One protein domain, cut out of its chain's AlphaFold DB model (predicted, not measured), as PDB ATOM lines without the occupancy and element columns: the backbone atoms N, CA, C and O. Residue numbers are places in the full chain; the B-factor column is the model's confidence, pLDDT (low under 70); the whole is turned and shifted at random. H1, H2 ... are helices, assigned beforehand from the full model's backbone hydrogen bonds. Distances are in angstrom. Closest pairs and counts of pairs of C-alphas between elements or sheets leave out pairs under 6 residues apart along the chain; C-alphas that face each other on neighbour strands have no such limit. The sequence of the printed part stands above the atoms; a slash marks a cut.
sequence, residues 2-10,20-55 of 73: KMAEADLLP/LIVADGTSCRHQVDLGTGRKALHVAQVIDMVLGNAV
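AT A GLANCE: This is residues 2 to 10 and 20 to 55 of the 73 residues of an uncharacterized protein of Gammaproteobacteria bacterium (UniProt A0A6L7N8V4). A loose rod, with the longest helix, H1, lying crosswise to its length, and the shorter H2 running lengthwise toward one end. Residues 2 to 10 make the other end, and between the helices residues 21 to 23 run past residues 39 to 41 of the link. Residues 47 to 52, of which 47 to 50 belong to H2, stick out. The printed part has 45 residues with two named helices, H1 then H2, and no named strand; the class is all helix, though under half of the residues are in named elements. The radius of gyration of the C-alphas is 11.8 A, and the spans are 37 by 16 by 14 A.

HOW THE PARTS SIT: H1, residues 26 to 36, and H2, residues 43 to 50, are apart, with no C-alpha of the one within 8 A of the other. A short link of 6 residues joins them. In both helices every O i to N i+4 pair is within hydrogen-bond range.

IN THESE COORDINATES: H1 begins at C-alpha 26 (-19.970, -13.250, 51.748) and measures 15.3 A from first to last C-alpha. H2 measures 10.9 A and ends at C-alpha 50 (-10.110, -32.177, 47.941).

THE WHOLE: The two C-alphas farthest apart, those of Lys 2 and Gly 52, are 37.8 A apart. Residues 11 to 19 are not printed; C-alphas 10 and 20 are 15.2 A apart across the cut. The model's pLDDT is under 70 at residues 54 to 55.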
ATOM      1  N   LYS A   2     -24.747  -2.460  40.993       88.88
ATOM      2  CA  LYS A   2     -23.833  -1.735  40.075       88.88
ATOM      3  C   LYS A   2     -22.340  -2.091  40.201       88.88
ATOM      4  O   LYS A   2     -21.676  -2.209  39.185       88.88
ATOM      5  N   MET A   3     -21.835  -2.293  41.420       91.44
ATOM      6  CA  MET A   3     -20.427  -2.662  41.633       91.44
ATOM      7  C   MET A   3     -20.080  -4.066  41.127       91.44
ATOM      8  O   MET A   3     -18.979  -4.275  40.641       91.44
ATOM      9  N   ALA A   4     -21.009  -5.018  41.223       93.31
ATOM     10  CA  ALA A   4     -20.788  -6.387  40.766       93.31
ATOM     11  C   ALA A   4     -20.836  -6.481  39.231       93.31
ATOM     12  O   ALA A   4     -20.077  -7.231  38.630       93.31
ATOM     13  N   GLU A   5     -21.688  -5.674  38.593       96.50
ATOM     14  CA  GLU A   5     -21.792  -5.589  37.128       96.50
ATOM     15  C   GLU A   5     -20.594  -4.893  36.467       96.50
ATOM     16  O   GLU A   5     -20.462  -4.943  35.250       96.50
ATOM     17  N   ALA A   6     -19.723  -4.241  37.246       96.12
ATOM     18  CA  ALA A   6     -18.546  -3.577  36.698       96.12
ATOM     19  C   ALA A   6     -17.494  -4.567  36.170       96.12
ATOM     20  O   ALA A   6     -16.741  -4.200  35.275       96.12
ATOM     21  N   ASP A   7     -17.432  -5.784  36.727       94.69
ATOM     22  CA  ASP A   7     -16.402  -6.775  36.376       94.69
ATOM     23  C   ASP A   7     -16.814  -8.210  36.759       94.69
ATOM     24  O   ASP A   7     -16.881  -9.110  35.923       94.69
ATOM     25  N   LEU A   8     -17.204  -8.411  38.025       95.62
ATOM     26  CA  LEU A   8     -17.482  -9.732  38.599       95.62
ATOM     27  C   LEU A   8     -18.562 -10.527  37.846       95.62
ATOM     28  O   LEU A   8     -18.347 -11.687  37.503       95.62
ATOM     29  N   LEU A   9     -19.747  -9.947  37.631       97.12
ATOM     30  CA  LEU A   9     -20.874 -10.674  37.034       97.12
ATOM     31  C   LEU A   9     -20.670 -10.981  35.544       97.12
ATOM     32  O   LEU A   9     -20.986 -12.106  35.157       97.12
ATOM     33  N   PRO A  10     -20.123 -10.066  34.715       97.56
ATOM     34  CA  PRO A  10     -19.670 -10.410  33.369       97.56
ATOM     35  C   PRO A  10     -18.723 -11.617  33.350       97.56
ATOM     36  O   PRO A  10     -19.020 -12.607  32.687       97.56
ATOM     37  N   LEU A  20     -15.970 -24.084  38.391       94.88
ATOM     38  CA  LEU A  20     -16.200 -23.754  39.796       94.88
ATOM     39  C   LEU A  20     -15.944 -22.263  40.045       94.88
ATOM     40  O   LEU A  20     -14.865 -21.750  39.753       94.88
ATOM     41  N   ILE A  21     -16.920 -21.578  40.639       96.81
ATOM     42  CA  ILE A  21     -16.777 -20.186  41.073       96.81
ATOM     43  C   ILE A  21     -16.437 -20.180  42.560       96.81
ATOM     44  O   ILE A  21     -17.197 -20.705  43.372       96.81
ATOM     45  N   VAL A  22     -15.307 -19.578  42.927       95.81
ATOM     46  CA  VAL A  22     -14.824 -19.523  44.314       95.81
ATOM     47  C   VAL A  22     -14.733 -18.071  44.762       95.81
ATOM     48  O   VAL A  22     -14.172 -17.235  44.059       95.81
ATOM     49  N   ALA A  23     -15.295 -17.759  45.928       95.69
ATOM     50  CA  ALA A  23     -15.225 -16.431  46.524       95.69
ATOM     51  C   ALA A  23     -15.230 -16.503  48.056       95.69
ATOM     52  O   ALA A  23     -16.144 -17.065  48.666       95.69
ATOM     53  N   ASP A  24     -14.257 -15.847  48.686       93.94
ATOM     54  CA  ASP A  24     -14.065 -15.875  50.145       93.94
ATOM     55  C   ASP A  24     -15.004 -14.919  50.884       93.94
ATOM     56  O   ASP A  24     -15.489 -15.204  51.981       93.94
ATOM     57  N   GLY A  25     -15.355 -13.800  50.251       94.00
ATOM     58  CA  GLY A  25     -16.262 -12.810  50.820       94.00
ATOM     59  C   GLY A  25     -17.737 -13.188  50.672       94.00
ATOM     60  O   GLY A  25     -18.205 -13.499  49.577       94.00
ATOM     61  N   THR A  26     -18.506 -13.059  51.757       94.44
ATOM     62  CA  THR A  26     -19.970 -13.250  51.748       94.44
ATOM     63  C   THR A  26     -20.673 -12.309  50.766       94.44
ATOM     64  O   THR A  26     -21.580 -12.732  50.059       94.44
ATOM     65  N   SER A  27     -20.227 -11.050  50.668       95.00
ATOM     66  CA  SER A  27     -20.788 -10.078  49.717       95.00
ATOM     67  C   SER A  27     -20.638 -10.549  48.268       95.00
ATOM     68  O   SER A  27     -21.618 -10.565  47.528       95.00
ATOM     69  N   CYS A  28     -19.445 -11.016  47.884       94.88
ATOM     70  CA  CYS A  28     -19.188 -11.515  46.533       94.88
ATOM     71  C   CYS A  28     -20.024 -12.764  46.232       94.88
ATOM     72  O   CYS A  28     -20.643 -12.834  45.176       94.88
ATOM     73  N   ARG A  29     -20.120 -13.713  47.178       95.81
ATOM     74  CA  ARG A  29     -20.978 -14.899  47.005       95.81
ATOM     75  C   ARG A  29     -22.449 -14.527  46.811       95.81
ATOM     76  O   ARG A  29     -23.076 -15.039  45.891       95.81
ATOM     77  N   HIS A  30     -22.985 -13.601  47.610       95.25
ATOM     78  CA  HIS A  30     -24.362 -13.126  47.437       95.25
ATOM     79  C   HIS A  30     -24.574 -12.381  46.117       95.25
ATOM     80  O   HIS A  30     -25.624 -12.527  45.500       95.25
ATOM     81  N   GLN A  31     -23.600 -11.588  45.665       96.75
ATOM     82  CA  GLN A  31     -23.682 -10.921  44.366       96.75
ATOM     83  C   GLN A  31     -23.721 -11.940  43.226       96.75
ATOM     84  O   GLN A  31     -24.569 -11.827  42.348       96.75
ATOM     85  N   VAL A  32     -22.857 -12.955  43.247       96.00
ATOM     86  CA  VAL A  32     -22.863 -14.014  42.230       96.00
ATOM     87  C   VAL A  32     -24.205 -14.746  42.205       96.00
ATOM     88  O   VAL A  32     -24.803 -14.868  41.136       96.00
ATOM     89  N   ASP A  33     -24.718 -15.133  43.373       95.62
ATOM     90  CA  ASP A  33     -26.003 -15.824  43.506       95.62
ATOM     91  C   ASP A  33     -27.166 -14.983  42.960       95.62
ATOM     92  O   ASP A  33     -27.844 -15.369  42.010       95.62
ATOM     93  N   LEU A  34     -27.334 -13.764  43.477       95.25
ATOM     94  CA  LEU A  34     -28.430 -12.879  43.075       95.25
ATOM     95  C   LEU A  34     -28.291 -12.353  41.636       95.25
ATOM     96  O   LEU A  34     -29.290 -11.975  41.029       95.25
ATOM     97  N   GLY A  35     -27.069 -12.262  41.104       95.12
ATOM     98  CA  GLY A  35     -26.780 -11.639  39.808       95.12
ATOM     99  C   GLY A  35     -26.647 -12.608  38.636       95.12
ATOM    100  O   GLY A  35     -26.772 -12.184  37.484       95.12
ATOM    101  N   THR A  36     -26.377 -13.886  38.904       95.25
ATOM    102  CA  THR A  36     -26.185 -14.911  37.862       95.25
ATOM    103  C   THR A  36     -27.002 -16.179  38.090       95.25
ATOM    104  O   THR A  36     -27.110 -16.987  37.176       95.25
ATOM    105  N   GLY A  37     -27.552 -16.388  39.292       94.12
ATOM    106  CA  GLY A  37     -28.183 -17.649  39.689       94.12
ATOM    107  C   GLY A  37     -27.192 -18.792  39.948       94.12
ATOM    108  O   GLY A  37     -27.603 -19.865  40.384       94.12
ATOM    109  N   ARG A  38     -25.888 -18.588  39.710       95.00
ATOM    110  CA  ARG A  38     -24.840 -19.567  40.020       95.00
ATOM    111  C   ARG A  38     -24.460 -19.487  41.494       95.00
ATOM    112  O   ARG A  38     -24.431 -18.408  42.082       95.00
ATOM    113  N   LYS A  39     -24.091 -20.618  42.094       94.50
ATOM    114  CA  LYS A  39     -23.554 -20.652  43.461       94.50
ATOM    115  C   LYS A  39     -22.032 -20.540  43.440       94.50
ATOM    116  O   LYS A  39     -21.360 -21.330  42.787       94.50
ATOM    117  N   ALA A  40     -21.501 -19.572  44.182       96.06
ATOM    118  CA  ALA A  40     -20.072 -19.470  44.455       96.06
ATOM    119  C   ALA A  40     -19.726 -20.183  45.771       96.06
ATOM    120  O   ALA A  40     -20.410 -19.995  46.780       96.06
ATOM    121  N   LEU A  41     -18.651 -20.966  45.769       95.88
ATOM    122  CA  LEU A  41     -18.151 -21.700  46.930       95.88
ATOM    123  C   LEU A  41     -17.165 -20.852  47.735       95.88
ATOM    124  O   LEU A  41     -16.413 -20.049  47.187       95.88
ATOM    125  N   HIS A  42     -17.132 -21.049  49.049       95.81
ATOM    126  CA  HIS A  42     -16.052 -20.541  49.889       95.81
ATOM    127  C   HIS A  42     -14.807 -21.426  49.729       95.81
ATOM    128  O   HIS A  42     -14.937 -22.648  49.631       95.81
ATOM    129  N   VAL A  43     -13.599 -20.856  49.785       95.25
ATOM    130  CA  VAL A  43     -12.341 -21.618  49.629       95.25
ATOM    131  C   VAL A  43     -12.243 -22.836  50.555       95.25
ATOM    132  O   VAL A  43     -11.814 -23.902  50.129       95.25
ATOM    133  N   ALA A  44     -12.718 -22.725  51.798       94.06
ATOM    134  CA  ALA A  44     -12.736 -23.849  52.740       94.06
ATOM    135  C   ALA A  44     -13.559 -25.048  52.233       94.06
ATOM    136  O   ALA A  44     -13.148 -26.182  52.439       94.06
ATOM    137  N   GLN A  45     -14.674 -24.811  51.530       92.94
ATOM    138  CA  GLN A  45     -15.477 -25.885  50.931       92.94
ATOM    139  C   GLN A  45     -14.712 -26.561  49.788       92.94
ATOM    140  O   GLN A  45     -14.791 -27.772  49.623       92.94
ATOM    141  N   VAL A  46     -13.932 -25.791  49.024       93.12
ATOM    142  CA  VAL A  46     -13.065 -26.335  47.969       93.12
ATOM    143  C   VAL A  46     -11.988 -27.238  48.550       93.12
ATOM    144  O   VAL A  46     -11.784 -28.346  48.059       93.12
ATOM    145  N   ILE A  47     -11.337 -26.797  49.624       93.50
ATOM    146  CA  ILE A  47     -10.335 -27.600  50.329       93.50
ATOM    147  C   ILE A  47     -10.972 -28.879  50.888       93.50
ATOM    148  O   ILE A  47     -10.414 -29.957  50.717       93.50
ATOM    149  N   ASP A  48     -12.155 -28.780  51.493       92.00
ATOM    150  CA  ASP A  48     -12.883 -29.921  52.059       92.00
ATOM    151  C   ASP A  48     -13.225 -30.999  51.011       92.00
ATOM    152  O   ASP A  48     -13.038 -32.193  51.258       92.00
ATOM    153  N   MET A  49     -13.625 -30.583  49.801       89.12
ATOM    154  CA  MET A  49     -13.837 -31.495  48.668       89.12
ATOM    155  C   MET A  49     -12.558 -32.248  48.284       89.12
ATOM    156  O   MET A  49     -12.611 -33.446  48.013       89.12
ATOM    157  N   VAL A  50     -11.407 -31.570  48.290       89.38
ATOM    158  CA  VAL A  50     -10.110 -32.177  47.941       89.38
ATOM    159  C   VAL A  50      -9.598 -33.100  49.045       89.38
ATOM    160  O   VAL A  50      -8.958 -34.109  48.758       89.38
ATOM    161  N   LEU A  51      -9.899 -32.790  50.307       92.25
ATOM    162  CA  LEU A  51      -9.546 -33.641  51.442       92.25
ATOM    163  C   LEU A  51     -10.420 -34.903  51.542       92.25
ATOM    164  O   LEU A  51     -10.116 -35.778  52.347       92.25
ATOM    165  N   GLY A  52     -11.464 -35.030  50.712       84.06
ATOM    166  CA  GLY A  52     -12.370 -36.182  50.715       84.06
ATOM    167  C   GLY A  52     -13.351 -36.182  51.891       84.06
ATOM    168  O   GLY A  52     -13.972 -37.202  52.180       84.06
ATOM    169  N   ASN A  53     -13.493 -35.039  52.557       75.56
ATOM    170  CA  ASN A  53     -14.350 -34.866  53.725       75.56
ATOM    171  C   ASN A  53     -15.774 -34.416  53.346       75.56
ATOM    172  O   ASN A  53     -16.674 -34.436  54.188       75.56
ATOM    173  N   ALA A  54     -15.990 -34.037  52.083       62.69
ATOM    174  CA  ALA A  54     -17.238 -33.441  51.640       62.69
ATOM    175  C   ALA A  54     -18.385 -34.463  51.513       62.69
ATOM    176  O   ALA A  54     -18.375 -35.346  50.653       62.69
ATOM    177  N   VAL A  55     -19.452 -34.246  52.290       58.69
ATOM    178  CA  VAL A  55     -20.818 -34.561  51.844       58.69
ATOM    179  C   VAL A  55     -21.112 -33.602  50.696       58.69
ATOM    180  O   VAL A  55     -21.170 -32.390  50.901       58.69
TER     181      VAL A  55